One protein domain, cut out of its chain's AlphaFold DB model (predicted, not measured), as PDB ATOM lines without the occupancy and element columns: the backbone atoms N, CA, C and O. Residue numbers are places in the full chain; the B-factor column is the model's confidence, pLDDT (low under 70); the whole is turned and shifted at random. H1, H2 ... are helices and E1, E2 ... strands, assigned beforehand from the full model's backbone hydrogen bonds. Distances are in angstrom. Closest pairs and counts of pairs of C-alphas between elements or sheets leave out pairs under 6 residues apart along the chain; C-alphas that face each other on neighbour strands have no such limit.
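What this domain is: This is residues 69 to 152 of the 160 residues of an uncharacterized protein of Reticulomyxa filosa (UniProt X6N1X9). A small body of loops, two short strands and helices H1 and H2 holds the start of one long helix, H3, which extends from it like a handle; residues 135 to 152 stick out. The printed part has 84 residues with three named helices and two named strands, in the order E1, H1, E2, H2, H3: mostly helix. It is loose, radius of gyration of the C-alphas 16.1 A, spanning 54 by 28 by 20 A.

How they stand to each other: Start at residues 69 to 70, antiparallel to residues 77 to 79 of E1, residues 77 to 80. E1 comes closest to H1, residues 86 to 95, at the C-alphas of Ala 79 and Arg 86, 7.1 A apart. Residues 99 to 100 pair antiparallel with E2, residues 107 to 109. H2, residues 114 to 118, is apart from H1. H3, residues 127 to 150, comes closest to E2 at the C-alphas of Phe 127 and Ala 109, 7.2 A. In H1, H2 and H3 every O i to N i+4 pair is within hydrogen-bond range.

Where its parts are: Find E1's C-alpha 77 at (-3.393, -4.584, -14.883). H1 runs 14.2 A; H3 runs 34.5 A, to C-alpha 150 at (-45.401, -7.057, -15.606).

The domain as a whole: The printed part has no cut; H1 to E2 is a long link. No printed residue is under 70 in pLDDT.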
ATOM      1  N   ASN A  69       1.308  -2.085 -14.478       85.94
ATOM      2  CA  ASN A  69       1.840  -3.428 -14.425       85.94
ATOM      3  C   ASN A  69       0.739  -4.409 -13.993       85.94
ATOM      4  O   ASN A  69      -0.235  -4.062 -13.303       85.94
ATOM      5  N   SER A  70       0.883  -5.657 -14.430       91.19
ATOM      6  CA  SER A  70       0.048  -6.763 -13.973       91.19
ATOM      7  C   SER A  70       0.369  -7.087 -12.516       91.19
ATOM      8  O   SER A  70       1.524  -7.323 -12.167       91.19
ATOM      9  N   CYS A  71      -0.654  -7.126 -11.667       91.94
ATOM     10  CA  CYS A  71      -0.503  -7.513 -10.268       91.94
ATOM     11  C   CYS A  71      -0.108  -8.994 -10.151       91.94
ATOM     12  O   CYS A  71      -0.807  -9.843 -10.694       91.94
ATOM     13  N   LYS A  72       0.921  -9.333  -9.367       91.56
ATOM     14  CA  LYS A  72       1.348 -10.733  -9.152       91.56
ATOM     15  C   LYS A  72       0.306 -11.628  -8.460       91.56
ATOM     16  O   LYS A  72       0.382 -12.841  -8.580       91.56
ATOM     17  N   ILE A  73      -0.650 -11.047  -7.724       92.12
ATOM     18  CA  ILE A  73      -1.662 -11.803  -6.958       92.12
ATOM     19  C   ILE A  73      -2.952 -11.979  -7.765       92.12
ATOM     20  O   ILE A  73      -3.458 -13.085  -7.904       92.12
ATOM     21  N   CYS A  74      -3.521 -10.883  -8.275       90.19
ATOM     22  CA  CYS A  74      -4.802 -10.926  -8.986       90.19
ATOM     23  C   CYS A  74      -4.675 -10.909 -10.514       90.19
ATOM     24  O   CYS A  74      -5.701 -10.975 -11.185       90.19
ATOM     25  N   GLU A  75      -3.458 -10.783 -11.054       89.62
ATOM     26  CA  GLU A  75      -3.124 -10.752 -12.492       89.62
ATOM     27  C   GLU A  75      -3.791  -9.625 -13.297       89.62
ATOM     28  O   GLU A  75      -3.599  -9.499 -14.502       89.62
ATOM     29  N   LEU A  76      -4.543  -8.744 -12.638       88.75
ATOM     30  CA  LEU A  76      -5.125  -7.567 -13.262       88.75
ATOM     31  C   LEU A  76      -4.050  -6.509 -13.498       88.75
ATOM     32  O   LEU A  76      -3.264  -6.216 -12.589       88.75
ATOM     33  N   GLN A  77      -4.101  -5.845 -14.655       89.62
ATOM     34  CA  GLN A  77      -3.393  -4.584 -14.883       89.62
ATOM     35  C   GLN A  77      -3.965  -3.543 -13.923       89.62
ATOM     36  O   GLN A  77      -5.005  -2.936 -14.166       89.62
ATOM     37  N   SER A  78      -3.346  -3.436 -12.753       84.25
ATOM     38  CA  SER A  78      -3.810  -2.605 -11.638       84.25
ATOM     39  C   SER A  78      -2.688  -2.212 -10.677       84.25
ATOM     40  O   SER A  78      -2.954  -1.537  -9.681       84.25
ATOM     41  N   ALA A  79      -1.446  -2.620 -10.954       85.69
ATOM     42  CA  ALA A  79      -0.295  -2.295 -10.132       85.69
ATOM     43  C   ALA A  79       0.379  -1.026 -10.684       85.69
ATOM     44  O   ALA A  79       0.932  -1.014 -11.784       85.69
ATOM     45  N   PHE A  80       0.222   0.083  -9.958       80.12
ATOM     46  CA  PHE A  80       0.756   1.389 -10.345       80.12
ATOM     47  C   PHE A  80       2.218   1.464  -9.902       80.12
ATOM     48  O   PHE A  80       2.471   1.683  -8.723       80.12
ATOM     49  N   ASN A  81       3.159   1.236 -10.826       76.69
ATOM     50  CA  ASN A  81       4.618   1.162 -10.609       76.69
ATOM     51  C   ASN A  81       5.119   0.060  -9.648       76.69
ATOM     52  O   ASN A  81       6.298  -0.272  -9.671       76.69
ATOM     53  N   GLU A  82       4.241  -0.532  -8.844       82.62
ATOM     54  CA  GLU A  82       4.523  -1.671  -7.970       82.62
ATOM     55  C   GLU A  82       4.217  -3.009  -8.667       82.62
ATOM     56  O   GLU A  82       3.608  -3.060  -9.736       82.62
ATOM     57  N   GLU A  83       4.620  -4.120  -8.047       88.75
ATOM     58  CA  GLU A  83       4.309  -5.479  -8.523       88.75
ATOM     59  C   GLU A  83       2.951  -5.996  -8.022       88.75
ATOM     60  O   GLU A  83       2.387  -6.954  -8.557       88.75
ATOM     61  N   VAL A  84       2.418  -5.381  -6.965       90.88
ATOM     62  CA  VAL A  84       1.153  -5.749  -6.326       90.88
ATOM     63  C   VAL A  84       0.228  -4.541  -6.370       90.88
ATOM     64  O   VAL A  84       0.646  -3.412  -6.149       90.88
ATOM     65  N   CYS A  85      -1.053  -4.750  -6.670       92.12
ATOM     66  CA  CYS A  85      -2.002  -3.646  -6.665       92.12
ATOM     67  C   CYS A  85      -2.409  -3.258  -5.238       92.12
ATOM     68  O   CYS A  85      -2.505  -4.105  -4.346       92.12
ATOM     69  N   ARG A  86      -2.774  -1.982  -5.052       91.00
ATOM     70  CA  ARG A  86      -3.219  -1.425  -3.761       91.00
ATOM     71  C   ARG A  86      -4.297  -2.264  -3.069       91.00
ATOM     72  O   ARG A  86      -4.321  -2.374  -1.849       91.00
ATOM     73  N   HIS A  87      -5.201  -2.860  -3.844       91.06
ATOM     74  CA  HIS A  87      -6.252  -3.709  -3.294       91.06
ATOM     75  C   HIS A  87      -5.691  -4.987  -2.654       91.06
ATOM     76  O   HIS A  87      -6.033  -5.303  -1.516       91.06
ATOM     77  N   CYS A  88      -4.807  -5.693  -3.365       92.19
ATOM     78  CA  CYS A  88      -4.196  -6.918  -2.858       92.19
ATOM     79  C   CYS A  88      -3.256  -6.631  -1.680       92.19
ATOM     80  O   CYS A  88      -3.236  -7.415  -0.738       92.19
ATOM     81  N   ALA A  89      -2.539  -5.500  -1.697       92.62
ATOM     82  CA  ALA A  89      -1.694  -5.069  -0.585       92.62
ATOM     83  C   ALA A  89      -2.508  -4.883   0.712       92.62
ATOM     84  O   ALA A  89      -2.217  -5.522   1.719       92.62
ATOM     85  N   ASN A  90      -3.603  -4.115   0.655       93.12
ATOM     86  CA  ASN A  90      -4.472  -3.878   1.814       93.12
ATOM     87  C   ASN A  90      -5.122  -5.164   2.346       93.12
ATOM     88  O   ASN A  90      -5.334  -5.318   3.546       93.12
ATOM     89  N   HIS A  91      -5.510  -6.072   1.450       92.19
ATOM     90  CA  HIS A  91      -6.115  -7.336   1.856       92.19
ATOM     91  C   HIS A  91      -5.090  -8.290   2.469       92.19
ATOM     92  O   HIS A  91      -5.415  -8.965   3.441       92.19
ATOM     93  N   LYS A  92      -3.857  -8.303   1.953       93.38
ATOM     94  CA  LYS A  92      -2.756  -9.068   2.539       93.38
ATOM     95  C   LYS A  92      -2.452  -8.608   3.966       93.38
ATOM     96  O   LYS A  92      -2.280  -9.439   4.845       93.38
ATOM     97  N   GLU A  93      -2.452  -7.298   4.205       93.62
ATOM     98  CA  GLU A  93      -2.240  -6.728   5.542       93.62
ATOM     99  C   GLU A  93      -3.363  -7.100   6.526       93.62
ATOM    100  O   GLU A  93      -3.097  -7.412   7.681       93.62
ATOM    101  N   ARG A  94      -4.624  -7.109   6.071       93.50
ATOM    102  CA  ARG A  94      -5.784  -7.378   6.940       93.50
ATOM    103  C   ARG A  94      -6.061  -8.856   7.191       93.50
ATOM    104  O   ARG A  94      -6.493  -9.207   8.280       93.50
ATOM    105  N   PHE A  95      -5.913  -9.690   6.165       92.06
ATOM    106  CA  PHE A  95      -6.376 -11.081   6.174       92.06
ATOM    107  C   PHE A  95      -5.232 -12.100   6.068       92.06
ATOM    108  O   PHE A  95      -5.480 -13.294   6.206       92.06
ATOM    109  N   GLY A  96      -3.998 -11.653   5.819       92.56
ATOM    110  CA  GLY A  96      -2.835 -12.521   5.669       92.56
ATOM    111  C   GLY A  96      -2.676 -13.087   4.256       92.56
ATOM    112  O   GLY A  96      -2.824 -12.380   3.253       92.56
ATOM    113  N   GLU A  97      -2.305 -14.363   4.166       91.62
ATOM    114  CA  GLU A  97      -1.951 -14.999   2.895       91.62
ATOM    115  C   GLU A  97      -3.153 -15.222   1.960       91.62
ATOM    116  O   GLU A  97      -4.268 -15.503   2.413       91.62
ATOM    117  N   PRO A  98      -2.947 -15.100   0.633       94.50
ATOM    118  CA  PRO A  98      -3.997 -15.351  -0.338       94.50
ATOM    119  C   PRO A  98      -4.279 -16.855  -0.475       94.50
ATOM    120  O   PRO A  98      -3.377 -17.665  -0.681       94.50
ATOM    121  N   MET A  99      -5.558 -17.212  -0.434       94.12
ATOM    122  CA  MET A  99      -6.071 -18.563  -0.660       94.12
ATOM    123  C   MET A  99      -6.661 -18.705  -2.066       94.12
ATOM    124  O   MET A  99      -6.837 -17.727  -2.804       94.12
ATOM    125  N   GLU A 100      -6.972 -19.941  -2.445       95.25
ATOM    126  CA  GLU A 100      -7.634 -20.245  -3.709       95.25
ATOM    127  C   GLU A 100      -9.076 -19.710  -3.732       95.25
ATOM    128  O   GLU A 100      -9.795 -19.756  -2.733       95.25
ATOM    129  N   CYS A 101      -9.470 -19.145  -4.873       95.38
ATOM    130  CA  CYS A 101     -10.825 -18.673  -5.130       95.38
ATOM    131  C   CYS A 101     -11.693 -19.796  -5.705       95.38
ATOM    132  O   CYS A 101     -11.342 -20.350  -6.744       95.38
ATOM    133  N   ASP A 102     -12.885 -20.013  -5.153       94.69
ATOM    134  CA  ASP A 102     -13.791 -21.090  -5.592       94.69
ATOM    135  C   ASP A 102     -14.311 -20.939  -7.033       94.69
ATOM    136  O   ASP A 102     -14.858 -21.883  -7.595       94.69
ATOM    137  N   ASN A 103     -14.211 -19.742  -7.626       94.19
ATOM    138  CA  ASN A 103     -14.758 -19.463  -8.960       94.19
ATOM    139  C   ASN A 103     -13.695 -19.338 -10.055       94.19
ATOM    140  O   ASN A 103     -13.950 -19.697 -11.198       94.19
ATOM    141  N   CYS A 104     -12.537 -18.748  -9.750       93.56
ATOM    142  CA  CYS A 104     -11.467 -18.582 -10.740       93.56
ATOM    143  C   CYS A 104     -10.257 -19.480 -10.484       93.56
ATOM    144  O   CYS A 104      -9.340 -19.452 -11.298       93.56
ATOM    145  N   HIS A 105     -10.233 -20.229  -9.376       93.25
ATOM    146  CA  HIS A 105      -9.162 -21.158  -8.987       93.25
ATOM    147  C   HIS A 105      -7.763 -20.529  -8.871       93.25
ATOM    148  O   HIS A 105      -6.751 -21.213  -8.769       93.25
ATOM    149  N   LYS A 106      -7.680 -19.195  -8.856       92.44
ATOM    150  CA  LYS A 106      -6.431 -18.460  -8.632       92.44
ATOM    151  C   LYS A 106      -6.229 -18.217  -7.141       92.44
ATOM    152  O   LYS A 106      -7.198 -18.019  -6.402       92.44
ATOM    153  N   ARG A 107      -4.966 -18.141  -6.708       93.56
ATOM    154  CA  ARG A 107      -4.570 -17.767  -5.336       93.56
ATOM    155  C   ARG A 107      -4.711 -16.260  -5.109       93.56
ATOM    156  O   ARG A 107      -3.730 -15.531  -5.004       93.56
ATOM    157  N   CYS A 108      -5.949 -15.779  -5.097       93.19
ATOM    158  CA  CYS A 108      -6.281 -14.358  -4.965       93.19
ATOM    159  C   CYS A 108      -7.533 -14.093  -4.116       93.19
ATOM    160  O   CYS A 108      -8.078 -12.986  -4.139       93.19
ATOM    161  N   ALA A 109      -8.026 -15.102  -3.398       95.06
ATOM    162  CA  ALA A 109      -9.071 -14.949  -2.396       95.06
ATOM    163  C   ALA A 109      -8.458 -14.767  -1.001       95.06
ATOM    164  O   ALA A 109      -7.297 -15.087  -0.775       95.06
ATOM    165  N   TRP A 110      -9.237 -14.255  -0.053       94.38
ATOM    166  CA  TRP A 110      -8.807 -14.074   1.337       94.38
ATOM    167  C   TRP A 110      -9.890 -14.598   2.261       94.38
ATOM    168  O   TRP A 110     -11.071 -14.386   1.979       94.38
ATOM    169  N   LYS A 111      -9.493 -15.236   3.369       91.44
ATOM    170  CA  LYS A 111     -10.440 -15.730   4.370       91.44
ATOM    171  C   LYS A 111     -11.122 -14.540   5.035       91.44
ATOM    172  O   LYS A 111     -10.474 -13.763   5.732       91.44
ATOM    173  N   LYS A 112     -12.416 -14.380   4.786       88.81
ATOM    174  CA  LYS A 112     -13.237 -13.364   5.447       88.81
ATOM    175  C   LYS A 112     -14.018 -13.998   6.596       88.81
ATOM    176  O   LYS A 112     -14.020 -15.215   6.755       88.81
ATOM    177  N   ASP A 113     -14.681 -13.157   7.378       90.69
ATOM    178  CA  ASP A 113     -15.618 -13.567   8.417       90.69
ATOM    179  C   ASP A 113     -16.791 -14.372   7.839       90.69
ATOM    180  O   ASP A 113     -17.247 -14.102   6.721       90.69
ATOM    181  N   ASP A 114     -17.306 -15.324   8.620       88.69
ATOM    182  CA  ASP A 114     -18.375 -16.242   8.206       88.69
ATOM    183  C   ASP A 114     -19.629 -15.481   7.743       88.69
ATOM    184  O   ASP A 114     -20.179 -15.764   6.679       88.69
ATOM    185  N   ASN A 115     -19.980 -14.392   8.438       89.75
ATOM    186  CA  ASN A 115     -21.090 -13.503   8.069       89.75
ATOM    187  C   ASN A 115     -20.956 -12.911   6.654       89.75
ATOM    188  O   ASN A 115     -21.956 -12.612   5.988       89.75
ATOM    189  N   SER A 116     -19.731 -12.652   6.191       87.31
ATOM    190  CA  SER A 116     -19.483 -12.134   4.844       87.31
ATOM    191  C   SER A 116     -19.510 -13.241   3.787       87.31
ATOM    192  O   SER A 116     -19.960 -12.994   2.664       87.31
ATOM    193  N   THR A 117     -19.083 -14.447   4.158       87.62
ATOM    194  CA  THR A 117     -19.053 -15.639   3.307       87.62
ATOM    195  C   THR A 117     -20.470 -16.168   3.067       87.62
ATOM    196  O   THR A 117     -20.818 -16.500   1.933       87.62
ATOM    197  N   ASP A 118     -21.350 -16.100   4.068       89.75
ATOM    198  CA  ASP A 118     -22.769 -16.464   3.951       89.75
ATOM    199  C   ASP A 118     -23.510 -15.628   2.900       89.75
ATOM    200  O   ASP A 118     -24.302 -16.148   2.111       89.75
ATOM    201  N   LYS A 119     -23.199 -14.327   2.807       88.25
ATOM    202  CA  LYS A 119     -23.760 -13.433   1.771       88.25
ATOM    203  C   LYS A 119     -23.328 -13.826   0.357       88.25
ATOM    204  O   LYS A 119     -23.975 -13.433  -0.613       88.25
ATOM    205  N   LEU A 120     -22.228 -14.563   0.240       91.19
ATOM    206  CA  LEU A 120     -21.689 -15.096  -1.009       91.19
ATOM    207  C   LEU A 120     -22.067 -16.572  -1.212       91.19
ATOM    208  O   LEU A 120     -21.495 -17.238  -2.074       91.19
ATOM    209  N   GLY A 121     -23.033 -17.081  -0.439       87.94
ATOM    210  CA  GLY A 121     -23.504 -18.460  -0.536       87.94
ATOM    211  C   GLY A 121     -22.499 -19.477   0.001       87.94
ATOM    212  O   GLY A 121     -22.407 -20.573  -0.546       87.94
ATOM    213  N   GLY A 122     -21.712 -19.107   1.016       90.62
ATOM    214  CA  GLY A 122     -20.726 -19.995   1.635       90.62
ATOM    215  C   GLY A 122     -19.407 -20.116   0.863       90.62
ATOM    216  O   GLY A 122     -18.576 -20.942   1.220       90.62
ATOM    217  N   LYS A 123     -19.206 -19.317  -0.195       91.50
ATOM    218  CA  LYS A 123     -18.041 -19.412  -1.087       91.50
ATOM    219  C   LYS A 123     -16.952 -18.401  -0.746       91.50
ATOM    220  O   LYS A 123     -17.229 -17.215  -0.530       91.50
ATOM    221  N   ASN A 124     -15.702 -18.838  -0.814       93.62
ATOM    222  CA  ASN A 124     -14.531 -17.988  -0.715       93.62
ATOM    223  C   ASN A 124     -14.151 -17.415  -2.091       93.62
ATOM    224  O   ASN A 124     -13.489 -18.046  -2.916       93.62
ATOM    225  N   LEU A 125     -14.580 -16.178  -2.343       94.81
ATOM    226  CA  LEU A 125     -14.379 -15.500  -3.624       94.81
ATOM    227  C   LEU A 125     -13.354 -14.364  -3.525       94.81
ATOM    228  O   LEU A 125     -13.398 -13.528  -2.612       94.81
ATOM    229  N   CYS A 126     -12.506 -14.250  -4.553       94.25
ATOM    230  CA  CYS A 126     -11.668 -13.072  -4.766       94.25
ATOM    231  C   CYS A 126     -12.527 -11.818  -4.996       94.25
ATOM    232  O   CYS A 126     -13.735 -11.896  -5.241       94.25
ATOM    233  N   PHE A 127     -11.925 -10.631  -4.931       91.50
ATOM    234  CA  PHE A 127     -12.672  -9.376  -5.073       91.50
ATOM    235  C   PHE A 127     -13.374  -9.229  -6.428       91.50
ATOM    236  O   PHE A 127     -14.507  -8.750  -6.479       91.50
ATOM    237  N   VAL A 128     -12.742  -9.688  -7.512       92.94
ATOM    238  CA  VAL A 128     -13.330  -9.648  -8.860       92.94
ATOM    239  C   VAL A 128     -14.559 -10.547  -8.924       92.94
ATOM    240  O   VAL A 128     -15.646 -10.078  -9.245       92.94
ATOM    241  N   CYS A 129     -14.425 -11.812  -8.521       94.25
ATOM    242  CA  CYS A 129     -15.540 -12.757  -8.500       94.25
ATOM    243  C   CYS A 129     -16.644 -12.324  -7.527       94.25
ATOM    244  O   CYS A 129     -17.822 -12.458  -7.836       94.25
ATOM    245  N   THR A 130     -16.287 -11.726  -6.386       94.31
ATOM    246  CA  THR A 130     -17.253 -11.128  -5.452       94.31
ATOM    247  C   THR A 130     -18.060 -10.019  -6.133       94.31
ATOM    248  O   THR A 130     -19.271  -9.917  -5.928       94.31
ATOM    249  N   ARG A 131     -17.402  -9.159  -6.920       93.69
ATOM    250  CA  ARG A 131     -18.057  -8.069  -7.648       93.69
ATOM    251  C   ARG A 131     -19.006  -8.609  -8.714       93.69
ATOM    252  O   ARG A 131     -20.147  -8.158  -8.762       93.69
ATOM    253  N   GLU A 132     -18.560  -9.573  -9.512       94.50
ATOM    254  CA  GLU A 132     -19.389 -10.189 -10.553       94.50
ATOM    255  C   GLU A 132     -20.585 -10.940  -9.960       94.50
ATOM    256  O   GLU A 132     -21.709 -10.730 -10.409       94.50
ATOM    257  N   TYR A 133     -20.392 -11.694  -8.872       94.31
ATOM    258  CA  TYR A 133     -21.484 -12.345  -8.145       94.31
ATOM    259  C   TYR A 133     -22.547 -11.336  -7.691       94.31
ATOM    260  O   TYR A 133     -23.733 -11.502  -7.962       94.31
ATOM    261  N   LYS A 134     -22.138 -10.226  -7.061       92.31
ATOM    262  CA  LYS A 134     -23.076  -9.178  -6.626       92.31
ATOM    263  C   LYS A 134     -23.803  -8.515  -7.798       92.31
ATOM    264  O   LYS A 134     -24.988  -8.210  -7.679       92.31
ATOM    265  N   LEU A 135     -23.111  -8.283  -8.916       92.94
ATOM    266  CA  LEU A 135     -23.723  -7.738 -10.129       92.94
ATOM    267  C   LEU A 135     -24.737  -8.707 -10.734       92.94
ATOM    268  O   LEU A 135     -25.805  -8.268 -11.159       92.94
ATOM    269  N   GLN A 136     -24.432 -10.002 -10.746       93.00
ATOM    270  CA  GLN A 136     -25.342 -11.034 -11.218       93.00
ATOM    271  C   GLN A 136     -26.602 -11.097 -10.349       93.00
ATOM    272  O   GLN A 136     -27.698 -10.949 -10.883       93.00
ATOM    273  N   ILE A 137     -26.457 -11.168  -9.023       91.00
ATOM    274  CA  ILE A 137     -27.595 -11.139  -8.091       91.00
ATOM    275  C   ILE A 137     -28.442  -9.875  -8.289       91.00
ATOM    276  O   ILE A 137     -29.670  -9.948  -8.307       91.00
ATOM    277  N   HIS A 138     -27.816  -8.710  -8.482       89.38
ATOM    278  CA  HIS A 138     -28.545  -7.473  -8.763       89.38
ATOM    279  C   HIS A 138     -29.330  -7.548 -10.082       89.38
ATOM    280  O   HIS A 138     -30.491  -7.143 -10.125       89.38
ATOM    281  N   ARG A 139     -28.725  -8.070 -11.158       89.12
ATOM    282  CA  ARG A 139     -29.390  -8.242 -12.461       89.12
ATOM    283  C   ARG A 139     -30.565  -9.214 -12.373       89.12
ATOM    284  O   ARG A 139     -31.636  -8.900 -12.880       89.12
ATOM    285  N   GLU A 140     -30.384 -10.346 -11.699       90.06
ATOM    286  CA  GLU A 140     -31.430 -11.351 -11.479       90.06
ATOM    287  C   GLU A 140     -32.579 -10.781 -10.642       90.06
ATOM    288  O   GLU A 140     -33.744 -10.908 -11.017       90.06
ATOM    289  N   THR A 141     -32.256 -10.071  -9.557       88.31
ATOM    290  CA  THR A 141     -33.255  -9.402  -8.713       88.31
ATOM    291  C   THR A 141     -34.027  -8.358  -9.516       88.31
ATOM    292  O   THR A 141     -35.254  -8.332  -9.461       88.31
ATOM    293  N   PHE A 142     -33.338  -7.525 -10.302       87.81
ATOM    294  CA  PHE A 142     -33.981  -6.518 -11.145       87.81
ATOM    295  C   PHE A 142     -34.906  -7.163 -12.186       87.81
ATOM    296  O   PHE A 142     -36.071  -6.778 -12.304       87.81
ATOM    297  N   HIS A 143     -34.434  -8.205 -12.874       80.56
ATOM    298  CA  HIS A 143     -35.234  -8.948 -13.846       80.56
ATOM    299  C   HIS A 143     -36.476  -9.579 -13.200       80.56
ATOM    300  O   HIS A 143     -37.579  -9.460 -13.731       80.56
ATOM    301  N   TYR A 144     -36.330 -10.170 -12.014       80.81
ATOM    302  CA  TYR A 144     -37.450 -10.708 -11.245       80.81
ATOM    303  C   TYR A 144     -38.446  -9.617 -10.832       80.81
ATOM    304  O   TYR A 144     -39.653  -9.806 -10.964       80.81
ATOM    305  N   THR A 145     -37.972  -8.453 -10.374       82.31
ATOM    306  CA  THR A 145     -38.867  -7.344 -10.009       82.31
ATOM    307  C   THR A 145     -39.648  -6.808 -11.205       82.31
ATOM    308  O   THR A 145     -40.842  -6.544 -11.066       82.31
ATOM    309  N   LEU A 146     -39.016  -6.710 -12.378       82.31
ATOM    310  CA  LEU A 146     -39.684  -6.322 -13.619       82.31
ATOM    311  C   LEU A 146     -40.707  -7.372 -14.054       82.31
ATOM    312  O   LEU A 146     -41.836  -7.025 -14.383       82.31
ATOM    313  N   TYR A 147     -40.346  -8.654 -13.995       79.44
ATOM    314  CA  TYR A 147     -41.264  -9.754 -14.287       79.44
ATOM    315  C   TYR A 147     -42.499  -9.727 -13.371       79.44
ATOM    316  O   TYR A 147     -43.632  -9.776 -13.849       79.44
ATOM    317  N   MET A 148     -42.300  -9.561 -12.062       78.62
ATOM    318  CA  MET A 148     -43.393  -9.475 -11.087       78.62
ATOM    319  C   MET A 148     -44.253  -8.214 -11.257       78.62
ATOM    320  O   MET A 148     -45.459  -8.259 -11.004       78.62
ATOM    321  N   ALA A 149     -43.662  -7.102 -11.700       80.19
ATOM    322  CA  ALA A 149     -44.400  -5.894 -12.063       80.19
ATOM    323  C   ALA A 149     -45.253  -6.108 -13.324       80.19
ATOM    324  O   ALA A 149     -46.429  -5.750 -13.321       80.19
ATOM    325  N   ASN A 150     -44.699  -6.757 -14.354       82.12
ATOM    326  CA  ASN A 150     -45.401  -7.057 -15.606       82.12
ATOM    327  C   ASN A 150     -46.591  -8.004 -15.402       82.12
ATOM    328  O   ASN A 150     -47.613  -7.849 -16.060       82.12
ATOM    329  N   LEU A 151     -46.501  -8.940 -14.453       83.31
ATOM    330  CA  LEU A 151     -47.624  -9.806 -14.073       83.31
ATOM    331  C   LEU A 151     -48.687  -9.110 -13.202       83.31
ATOM    332  O   LEU A 151     -49.661  -9.746 -12.804       83.31
ATOM    333  N   GLY A 152     -48.506  -7.834 -12.843       73.31
ATOM    334  CA  GLY A 152     -49.454  -7.101 -11.998       73.31
ATOM    335  C   GLY A 152     -49.541  -7.620 -10.556       73.31
ATOM    336  O   GLY A 152     -50.467  -7.276  -9.823       73.31
TER     337      GLY A 152